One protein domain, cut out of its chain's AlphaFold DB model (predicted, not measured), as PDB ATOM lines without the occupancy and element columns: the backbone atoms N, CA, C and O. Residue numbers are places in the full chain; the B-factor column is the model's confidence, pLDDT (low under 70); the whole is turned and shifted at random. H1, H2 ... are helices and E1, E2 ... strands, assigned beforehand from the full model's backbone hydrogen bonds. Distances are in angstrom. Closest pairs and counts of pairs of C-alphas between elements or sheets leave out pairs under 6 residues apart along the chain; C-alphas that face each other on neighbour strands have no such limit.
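This is residues 2 to 74 of the 90 residues of the protein "Hypothetical protein" of Oppiella nova (UniProt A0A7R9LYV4). A single twisted sheet of four strands, E1 to E4, makes a wall, with three short helices strung along one side of it: H2 packs on one face, H3 only grazes the sheet before the chain enters E1, and H1 lies off the sheet. The long loop of residues 50 to 63, between E3 and E4, bulges on the side away from H2. The printed part has 73 residues with three named helices and four named strands, in the order H1 H2 H3 E1 E2 E3 E4, and the class is mixed, helices and strands. The sheet's order is E1 - E2 - E3 - E4, all antiparallel. The whole is compact, with a radius of gyration of the C-alphas of 11.4 A, and spans 28 by 27 by 16 A.

E1 is residues 22 to 30, 22.5 A from first to last C-alpha, beginning at C-alpha 22 (60.410, 115.625, 69.563). E2 is residues 33 to 40, 22.9 A, and E3 is residues 45 to 49, 14.1 A. E4 is residues 64 to 69, 10.8 A, ending at C-alpha 69 (69.060, 124.833, 72.551). The helices come before the sheet: H1 is residues 2 to 5, from C-alpha 2 (52.957, 114.572, 65.767), H2 is residues 9 to 13, and H3 is residues 16 to 21, 9.0 A.

The strands form a meander, each the antiparallel neighbour of the one before, and the sheet is twisted, with C-alphas up to 4.5 A off its best plane. E1 and E2 are a hairpin, at 162 degrees between their directions, with N 26 and O 37 within hydrogen-bond range at 2.8 A. E2 and E3 are a hairpin too, with N 36 and O 48 at 2.9 A. In the hairpin of E3 and E4, N 64 and O 49 are 2.8 A apart. The edge strands E1 and E4 are apart. H2 is on the sheet, over E3, at a height over the sheet of 7.8 A; its closest C-alphas to E4 are those of Lys 13 and Ala 66, 6.4 A apart. H3 only grazes the sheet with residues 18 to 21; the C-alphas of Glu 21 and Thr 40, its closest to E2, are 4.9 A apart. H1 is not on the sheet, but only just, with 4 pairs of C-alphas within 10 A. H1 and H3 are close but not clearly touching, closest at the C-alphas of Ser 2 and Arg 20, 6.4 A. H1 is too short for an O i to N i+4 pair; H2 has 0 of 1 within hydrogen-bond range, beside 2 of 2 O i to N i+3 pairs, and H3 has 1 of 2.

The two C-alphas farthest apart are those of Ile 31 and Asp 42, 32.2 A. The printed part has no cut. The link from E3 to E4 is long, with 14 residues, and the other links are tight. The mean pLDDT of the printed part is 94.3, and residues 2 to 3 are under 70.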
ATOM      1  N   SER A   2      53.390 113.320  66.433       62.81
ATOM      2  CA  SER A   2      52.957 114.572  65.767       62.81
ATOM      3  C   SER A   2      51.566 115.118  66.160       62.81
ATOM      4  O   SER A   2      51.456 116.294  66.496       62.81
ATOM      5  N   LEU A   3      50.508 114.296  66.197       68.81
ATOM      6  CA  LEU A   3      49.144 114.778  66.488       68.81
ATOM      7  C   LEU A   3      48.959 115.305  67.923       68.81
ATOM      8  O   LEU A   3      48.199 116.249  68.126       68.81
ATOM      9  N   LEU A   4      49.675 114.752  68.908       81.00
ATOM     10  CA  LEU A   4      49.537 115.147  70.316       81.00
ATOM     11  C   LEU A   4      50.018 116.584  70.555       81.00
ATOM     12  O   LEU A   4      49.407 117.326  71.321       81.00
ATOM     13  N   LEU A   5      51.078 116.998  69.857       84.94
ATOM     14  CA  LEU A   5      51.663 118.330  70.007       84.94
ATOM     15  C   LEU A   5      50.730 119.440  69.504       84.94
ATOM     16  O   LEU A   5      50.746 120.534  70.056       84.94
ATOM     17  N   HIS A   6      49.866 119.161  68.522       84.12
ATOM     18  CA  HIS A   6      48.929 120.151  67.966       84.12
ATOM     19  C   HIS A   6      47.858 120.606  68.968       84.12
ATOM     20  O   HIS A   6      47.248 121.657  68.768       84.12
ATOM     21  N   LYS A   7      47.643 119.843  70.048       88.06
ATOM     22  CA  LYS A   7      46.734 120.212  71.141       88.06
ATOM     23  C   LYS A   7      47.229 121.439  71.916       88.06
ATOM     24  O   LYS A   7      46.419 122.152  72.502       88.06
ATOM     25  N   TYR A   8      48.535 121.690  71.922       91.75
ATOM     26  CA  TYR A   8      49.148 122.731  72.737       91.75
ATOM     27  C   TYR A   8      49.576 123.911  71.866       91.75
ATOM     28  O   TYR A   8      50.398 123.770  70.961       91.75
ATOM     29  N   ASN A   9      49.036 125.098  72.150       91.81
ATOM     30  CA  ASN A   9      49.282 126.299  71.344       91.81
ATOM     31  C   ASN A   9      50.770 126.657  71.239       91.81
ATOM     32  O   ASN A   9      51.216 127.058  70.167       91.81
ATOM     33  N   ILE A  10      51.544 126.463  72.311       94.12
ATOM     34  CA  ILE A  10      52.986 126.743  72.324       94.12
ATOM     35  C   ILE A  10      53.759 125.925  71.280       94.12
ATOM     36  O   ILE A  10      54.673 126.443  70.643       94.12
ATOM     37  N   CYS A  11      53.325 124.694  70.992       94.50
ATOM     38  CA  CYS A  11      53.956 123.835  69.990       94.50
ATOM     39  C   CYS A  11      53.781 124.348  68.551       94.50
ATOM     40  O   CYS A  11      54.495 123.899  67.653       94.50
ATOM     41  N   ARG A  12      52.859 125.296  68.311       92.62
ATOM     42  CA  ARG A  12      52.695 125.952  67.002       92.62
ATOM     43  C   ARG A  12      53.857 126.885  66.659       92.62
ATOM     44  O   ARG A  12      54.069 127.140  65.480       92.62
ATOM     45  N   LYS A  13      54.608 127.361  67.662       94.12
ATOM     46  CA  LYS A  13      55.813 128.189  67.475       94.12
ATOM     47  C   LYS A  13      57.069 127.368  67.135       94.12
ATOM     48  O   LYS A  13      58.080 127.938  66.751       94.12
ATOM     49  N   ILE A  14      57.014 126.043  67.277       95.31
ATOM     50  CA  ILE A  14      58.105 125.127  66.914       95.31
ATOM     51  C   ILE A  14      57.965 124.809  65.427       95.31
ATOM     52  O   ILE A  14      56.868 124.446  65.004       95.31
ATOM     53  N   ASP A  15      59.024 124.918  64.628       93.56
ATOM     54  CA  ASP A  15      58.956 124.596  63.201       93.56
ATOM     55  C   ASP A  15      58.668 123.101  62.952       93.56
ATOM     56  O   ASP A  15      58.834 122.245  63.822       93.56
ATOM     57  N   ASN A  16      58.192 122.766  61.751       92.25
ATOM     58  CA  ASN A  16      57.745 121.405  61.442       92.25
ATOM     59  C   ASN A  16      58.880 120.369  61.429       92.25
ATOM     60  O   ASN A  16      58.589 119.193  61.653       92.25
ATOM     61  N   TYR A  17      60.120 120.764  61.127       93.25
ATOM     62  CA  TYR A  17      61.255 119.843  61.129       93.25
ATOM     63  C   TYR A  17      61.591 119.477  62.571       93.25
ATOM     64  O   TYR A  17      61.473 118.312  62.945       93.25
ATOM     65  N   LEU A  18      61.838 120.479  63.415       95.00
ATOM     66  CA  LEU A  18      62.171 120.260  64.819       95.00
ATOM     67  C   LEU A  18      61.038 119.555  65.576       95.00
ATOM     68  O   LEU A  18      61.275 118.634  66.354       95.00
ATOM     69  N   ARG A  19      59.777 119.909  65.292       94.06
ATOM     70  CA  ARG A  19      58.603 119.277  65.918       94.06
ATOM     71  C   ARG A  19      58.506 117.775  65.626       94.06
ATOM     72  O   ARG A  19      57.956 117.039  66.448       94.06
ATOM     73  N   ARG A  20      58.989 117.307  64.467       93.38
ATOM     74  CA  ARG A  20      58.993 115.875  64.111       93.38
ATOM     75  C   ARG A  20      60.024 115.078  64.900       93.38
ATOM     76  O   ARG A  20      59.800 113.887  65.100       93.38
ATOM     77  N   GLU A  21      61.073 115.737  65.375       96.12
ATOM     78  CA  GLU A  21      62.144 115.107  66.144       96.12
ATOM     79  C   GLU A  21      61.820 114.987  67.637       96.12
ATOM     80  O   GLU A  21      62.497 114.252  68.345       96.12
ATOM     81  N   ILE A  22      60.772 115.652  68.137       95.56
ATOM     82  CA  ILE A  22      60.410 115.625  69.563       95.56
ATOM     83  C   ILE A  22      60.038 114.205  70.017       95.56
ATOM     84  O   ILE A  22      59.016 113.639  69.606       95.56
ATOM     85  N   LYS A  23      60.841 113.666  70.940       94.12
ATOM     86  CA  LYS A  23      60.666 112.356  71.583       94.12
ATOM     87  C   LYS A  23      60.010 112.479  72.957       94.12
ATOM     88  O   LYS A  23      59.144 111.672  73.289       94.12
ATOM     89  N   LEU A  24      60.410 113.478  73.742       94.75
ATOM     90  CA  LEU A  24      59.880 113.769  75.077       94.75
ATOM     91  C   LEU A  24      59.608 115.262  75.194       94.75
ATOM     92  O   LEU A  24      60.325 116.073  74.618       94.75
ATOM     93  N   PHE A  25      58.579 115.633  75.945       95.62
ATOM     94  CA  PHE A  25      58.282 117.032  76.216       95.62
ATOM     95  C   PHE A  25      57.575 117.193  77.556       95.62
ATOM     96  O   PHE A  25      56.860 116.300  78.011       95.62
ATOM     97  N   TYR A  26      57.752 118.362  78.156       95.38
ATOM     98  CA  TYR A  26      57.074 118.797  79.362       95.38
ATOM     99  C   TYR A  26      56.540 120.209  79.137       95.38
ATOM    100  O   TYR A  26      57.309 121.128  78.861       95.38
ATOM    101  N   ILE A  27      55.216 120.363  79.212       95.56
ATOM    102  CA  ILE A  27      54.520 121.645  79.058       95.56
ATOM    103  C   ILE A  27      53.983 122.053  80.421       95.56
ATOM    104  O   ILE A  27      53.363 121.244  81.113       95.56
ATOM    105  N   PHE A  28      54.231 123.303  80.788       95.00
ATOM    106  CA  PHE A  28      53.908 123.850  82.095       95.00
ATOM    107  C   PHE A  28      53.663 125.350  81.994       95.00
ATOM    108  O   PHE A  28      54.240 126.047  81.157       95.00
ATOM    109  N   ASP A  29      52.811 125.849  82.877       92.62
ATOM    110  CA  ASP A  29      52.266 127.195  82.777       92.62
ATOM    111  C   ASP A  29      52.657 128.025  83.996       92.62
ATOM    112  O   ASP A  29      52.790 127.509  85.107       92.62
ATOM    113  N   ASP A  30      52.808 129.329  83.788       88.50
ATOM    114  CA  ASP A  30      52.841 130.322  84.855       88.50
ATOM    115  C   ASP A  30      51.775 131.404  84.612       88.50
ATOM    116  O   ASP A  30      51.032 131.387  83.630       88.50
ATOM    117  N   ILE A  31      51.708 132.390  85.510       92.25
ATOM    118  CA  ILE A  31      50.783 133.531  85.395       92.25
ATOM    119  C   ILE A  31      51.011 134.412  84.147       92.25
ATOM    120  O   ILE A  31      50.217 135.314  83.883       92.25
ATOM    121  N   ARG A  32      52.115 134.225  83.416       92.12
ATOM    122  CA  ARG A  32      52.502 134.983  82.218       92.12
ATOM    123  C   ARG A  32      52.348 134.178  80.928       92.12
ATOM    124  O   ARG A  32      52.275 134.797  79.869       92.12
ATOM    125  N   GLY A  33      52.260 132.851  80.985       92.12
ATOM    126  CA  GLY A  33      51.955 132.020  79.827       92.12
ATOM    127  C   GLY A  33      52.498 130.599  79.908       92.12
ATOM    128  O   GLY A  33      52.939 130.119  80.951       92.12
ATOM    129  N   ASN A  34      52.458 129.923  78.760       95.06
ATOM    130  CA  ASN A  34      52.933 128.553  78.623       95.06
ATOM    131  C   ASN A  34      54.459 128.513  78.439       95.06
ATOM    132  O   ASN A  34      55.070 129.425  77.870       95.06
ATOM    133  N   ASN A  35      55.050 127.409  78.873       97.00
ATOM    134  CA  ASN A  35      56.454 127.062  78.714       97.00
ATOM    135  C   ASN A  35      56.548 125.602  78.267       97.00
ATOM    136  O   ASN A  35      55.669 124.788  78.566       97.00
ATOM    137  N   ILE A  36      57.604 125.269  77.534       97.50
ATOM    138  CA  ILE A  36      57.894 123.899  77.133       97.50
ATOM    139  C   ILE A  36      59.393 123.636  77.215       97.50
ATOM    140  O   ILE A  36      60.206 124.439  76.756       97.50
ATOM    141  N   LEU A  37      59.726 122.477  77.775       97.75
ATOM    142  CA  LEU A  37      61.016 121.817  77.610       97.75
ATOM    143  C   LEU A  37      60.791 120.571  76.760       97.75
ATOM    144  O   LEU A  37      59.803 119.859  76.961       97.75
ATOM    145  N   PHE A  38      61.673 120.297  75.809       97.56
ATOM    146  CA  PHE A  38      61.555 119.097  74.990       97.56
ATOM    147  C   PHE A  38      62.905 118.521  74.587       97.56
ATOM    148  O   PHE A  38      63.897 119.236  74.480       97.56
ATOM    149  N   VAL A  39      62.904 117.209  74.369       97.69
ATOM    150  CA  VAL A  39      64.058 116.409  73.966       97.69
ATOM    151  C   VAL A  39      63.790 115.857  72.574       97.69
ATOM    152  O   VAL A  39      62.718 115.286  72.320       97.69
ATOM    153  N   THR A  40      64.747 116.028  71.676       97.12
ATOM    154  CA  THR A  40      64.701 115.493  70.315       97.12
ATOM    155  C   THR A  40      65.273 114.075  70.237       97.12
ATOM    156  O   THR A  40      65.812 113.524  71.196       97.12
ATOM    157  N   SER A  41      65.088 113.432  69.088       95.94
ATOM    158  CA  SER A  41      65.531 112.068  68.791       95.94
ATOM    159  C   SER A  41      67.054 111.885  68.884       95.94
ATOM    160  O   SER A  41      67.505 110.789  69.215       95.94
ATOM    161  N   ASP A  42      67.820 112.953  68.653       96.75
ATOM    162  CA  ASP A  42      69.282 113.043  68.759       96.75
ATOM    163  C   ASP A  42      69.782 113.441  70.165       96.75
ATOM    164  O   ASP A  42      70.965 113.722  70.346       96.75
ATOM    165  N   ASP A  43      68.894 113.436  71.167       97.19
ATOM    166  CA  ASP A  43      69.168 113.810  72.563       97.19
ATOM    167  C   ASP A  43      69.574 115.285  72.754       97.19
ATOM    168  O   ASP A  43      70.212 115.640  73.748       97.19
ATOM    169  N   SER A  44      69.182 116.161  71.820       98.25
ATOM    170  CA  SER A  44      69.253 117.612  72.013       98.25
ATOM    171  C   SER A  44      68.072 118.115  72.853       98.25
ATOM    172  O   SER A  44      66.940 117.636  72.728       98.25
ATOM    173  N   VAL A  45      68.319 119.104  73.714       98.25
ATOM    174  CA  VAL A  45      67.312 119.666  74.628       98.25
ATOM    175  C   VAL A  45      67.025 121.110  74.267       98.25
ATOM    176  O   VAL A  45      67.943 121.909  74.101       98.25
ATOM    177  N   TYR A  46      65.744 121.451  74.176       98.50
ATOM    178  CA  TYR A  46      65.291 122.785  73.811       98.50
ATOM    179  C   TYR A  46      64.280 123.342  74.805       98.50
ATOM    180  O   TYR A  46      63.509 122.603  75.427       98.50
ATOM    181  N   ALA A  47      64.241 124.670  74.875       98.31
ATOM    182  CA  ALA A  47      63.277 125.435  75.645       98.31
ATOM    183  C   ALA A  47      62.554 126.482  74.794       98.31
ATOM    184  O   ALA A  47      63.087 126.996  73.811       98.31
ATOM    185  N   LEU A  48      61.325 126.808  75.189       98.19
ATOM    186  CA  LEU A  48      60.496 127.840  74.567       98.19
ATOM    187  C   LEU A  48      59.449 128.331  75.580       98.19
ATOM    188  O   LEU A  48      58.864 127.515  76.294       98.19
ATOM    189  N   GLY A  49      59.159 129.637  75.616       97.56
ATOM    190  CA  GLY A  49      58.050 130.179  76.412       97.56
ATOM    191  C   GLY A  49      58.352 131.454  77.198       97.56
ATOM    192  O   GLY A  49      59.327 132.152  76.949       97.56
ATOM    193  N   SER A  50      57.473 131.746  78.158       97.25
ATOM    194  CA  SER A  50      57.466 132.956  79.001       97.25
ATOM    195  C   SER A  50      58.757 133.183  79.798       97.25
ATOM    196  O   SER A  50      59.223 134.315  79.890       97.25
ATOM    197  N   ASN A  51      59.319 132.126  80.395       96.75
ATOM    198  CA  ASN A  51      60.548 132.160  81.200       96.75
ATOM    199  C   ASN A  51      60.591 133.195  82.353       96.75
ATOM    200  O   ASN A  51      61.661 133.496  82.880       96.75
ATOM    201  N   ARG A  52      59.450 133.746  82.789       96.44
ATOM    202  CA  ARG A  52      59.404 134.875  83.738       96.44
ATOM    203  C   ARG A  52      60.131 134.627  85.065       96.44
ATOM    204  O   ARG A  52      60.612 135.571  85.695       96.44
ATOM    205  N   TRP A  53      60.173 133.377  85.493       96.25
ATOM    206  CA  TRP A  53      60.769 132.902  86.736       96.25
ATOM    207  C   TRP A  53      62.066 132.117  86.496       96.25
ATOM    208  O   TRP A  53      62.469 131.341  87.357       96.25
ATOM    209  N   ALA A  54      62.707 132.301  85.335       96.12
ATOM    210  CA  ALA A  54      63.876 131.535  84.894       96.12
ATOM    211  C   ALA A  54      63.625 130.013  84.822       96.12
ATOM    212  O   ALA A  54      64.550 129.203  84.902       96.12
ATOM    213  N   GLN A  55      62.363 129.605  84.658       95.62
ATOM    214  CA  GLN A  55      61.940 128.208  84.713       95.62
ATOM    215  C   GLN A  55      62.360 127.375  83.494       95.62
ATOM    216  O   GLN A  55      62.201 126.157  83.504       95.62
ATOM    217  N   LEU A  56      62.899 128.015  82.451       96.81
ATOM    218  CA  LEU A  56      63.507 127.317  81.318       96.81
ATOM    219  C   LEU A  56      64.961 126.893  81.585       96.81
ATOM    220  O   LEU A  56      65.508 126.134  80.796       96.81
ATOM    221  N   GLY A  57      65.594 127.369  82.667       94.00
ATOM    222  CA  GLY A  57      66.961 126.972  83.024       94.00
ATOM    223  C   GLY A  57      68.068 127.620  82.180       94.00
ATOM    224  O   GLY A  57      69.156 127.070  82.091       94.00
ATOM    225  N   LEU A  58      67.813 128.789  81.582       95.75
ATOM    226  CA  LEU A  58      68.729 129.471  80.646       95.75
ATOM    227  C   LEU A  58      69.703 130.464  81.312       95.75
ATOM    228  O   LEU A  58      70.393 131.217  80.633       95.75
ATOM    229  N   GLY A  59      69.715 130.544  82.647       95.62
ATOM    230  CA  GLY A  59      70.522 131.526  83.389       95.62
ATOM    231  C   GLY A  59      69.990 132.968  83.350       95.62
ATOM    232  O   GLY A  59      70.586 133.860  83.946       95.62
ATOM    233  N   HIS A  60      68.851 133.200  82.697       96.62
ATOM    234  CA  HIS A  60      68.129 134.472  82.660       96.62
ATOM    235  C   HIS A  60      66.610 134.234  82.677       96.62
ATOM    236  O   HIS A  60      66.147 133.102  82.535       96.62
ATOM    237  N   ASN A  61      65.828 135.306  82.824       97.44
ATOM    238  CA  ASN A  61      64.360 135.273  82.879       97.44
ATOM    239  C   ASN A  61      63.665 135.961  81.687       97.44
ATOM    240  O   ASN A  61      62.449 136.155  81.704       97.44
ATOM    241  N   GLU A  62      64.425 136.350  80.663       97.81
ATOM    242  CA  GLU A  62      63.854 136.850  79.409       97.81
ATOM    243  C   GLU A  62      63.053 135.763  78.670       97.81
ATOM    244  O   GLU A  62      63.495 134.604  78.646       97.81
ATOM    245  N   PRO A  63      61.900 136.114  78.065       97.19
ATOM    246  CA  PRO A  63      61.068 135.182  77.314       97.19
ATOM    247  C   PRO A  63      61.763 134.693  76.041       97.19
ATOM    248  O   PRO A  63      62.537 135.405  75.403       97.19
ATOM    249  N   ILE A  64      61.425 133.471  75.646       97.81
ATOM    250  CA  ILE A  64      61.939 132.793  74.462       97.81
ATOM    251  C   ILE A  64      60.797 132.607  73.465       97.81
ATOM    252  O   ILE A  64      59.834 131.886  73.730       97.81
ATOM    253  N   GLU A  65      60.913 133.251  72.304       95.94
ATOM    254  CA  GLU A  65      59.871 133.258  71.264       95.94
ATOM    255  C   GLU A  65      60.050 132.177  70.187       95.94
ATOM    256  O   GLU A  65      59.090 131.829  69.499       95.94
ATOM    257  N   ALA A  66      61.251 131.611  70.071       96.50
ATOM    258  CA  ALA A  66      61.575 130.492  69.192       96.50
ATOM    259  C   ALA A  66      62.437 129.474  69.955       96.50
ATOM    260  O   ALA A  66      63.202 129.898  70.819       96.50
ATOM    261  N   PRO A  67      62.331 128.162  69.669       98.06
ATOM    262  CA  PRO A  67      63.083 127.145  70.395       98.06
ATOM    263  C   PRO A  67      64.577 127.458  70.488       98.06
ATOM    264  O   PRO A  67      65.231 127.677  69.469       98.06
ATOM    265  N   VAL A  68      65.108 127.451  71.709       98.25
ATOM    266  CA  VAL A  68      66.535 127.641  71.983       98.25
ATOM    267  C   VAL A  68      67.123 126.352  72.537       98.25
ATOM    268  O   VAL A  68      66.492 125.693  73.362       98.25
ATOM    269  N   LEU A  69      68.308 125.982  72.054       98.25
ATOM    270  CA  LEU A  69      69.060 124.833  72.551       98.25
ATOM    271  C   LEU A  69      69.556 125.116  73.978       98.25
ATOM    272  O   LEU A  69      69.972 126.239  74.262       98.25
ATOM    273  N   ILE A  70      69.562 124.097  74.838       97.75
ATOM    274  CA  ILE A  70      70.219 124.107  76.152       97.75
ATOM    275  C   ILE A  70      71.412 123.141  76.086       97.75
ATOM    276  O   ILE A  70      71.240 121.949  76.360       97.75
ATOM    277  N   PRO A  71      72.612 123.614  75.691       96.69
ATOM    278  CA  PRO A  71      73.771 122.751  75.457       96.69
ATOM    279  C   PRO A  71      74.146 121.883  76.660       96.69
ATOM    280  O   PRO A  71      74.555 120.738  76.491       96.69
ATOM    281  N   GLU A  72      73.973 122.409  77.870       95.88
ATOM    282  CA  GLU A  72      74.325 121.749  79.129       95.88
ATOM    283  C   GLU A  72      73.468 120.509  79.417       95.88
ATOM    284  O   GLU A  72      73.874 119.651  80.198       95.88
ATOM    285  N   LEU A  73      72.288 120.406  78.796       95.94
ATOM    286  CA  LEU A  73      71.367 119.282  78.968       95.94
ATOM    287  C   LEU A  73      71.384 118.303  77.788       95.94
ATOM    288  O   LEU A  73      70.801 117.222  77.890       95.94
ATOM    289  N   CYS A  74      72.054 118.645  76.687       97.56
ATOM    290  CA  CYS A  74      72.187 117.753  75.542       97.56
ATOM    291  C   CYS A  74      73.026 116.517  75.892       97.56
ATOM    292  O   CYS A  74      74.003 116.590  76.647       97.56
TER     293      CYS A  74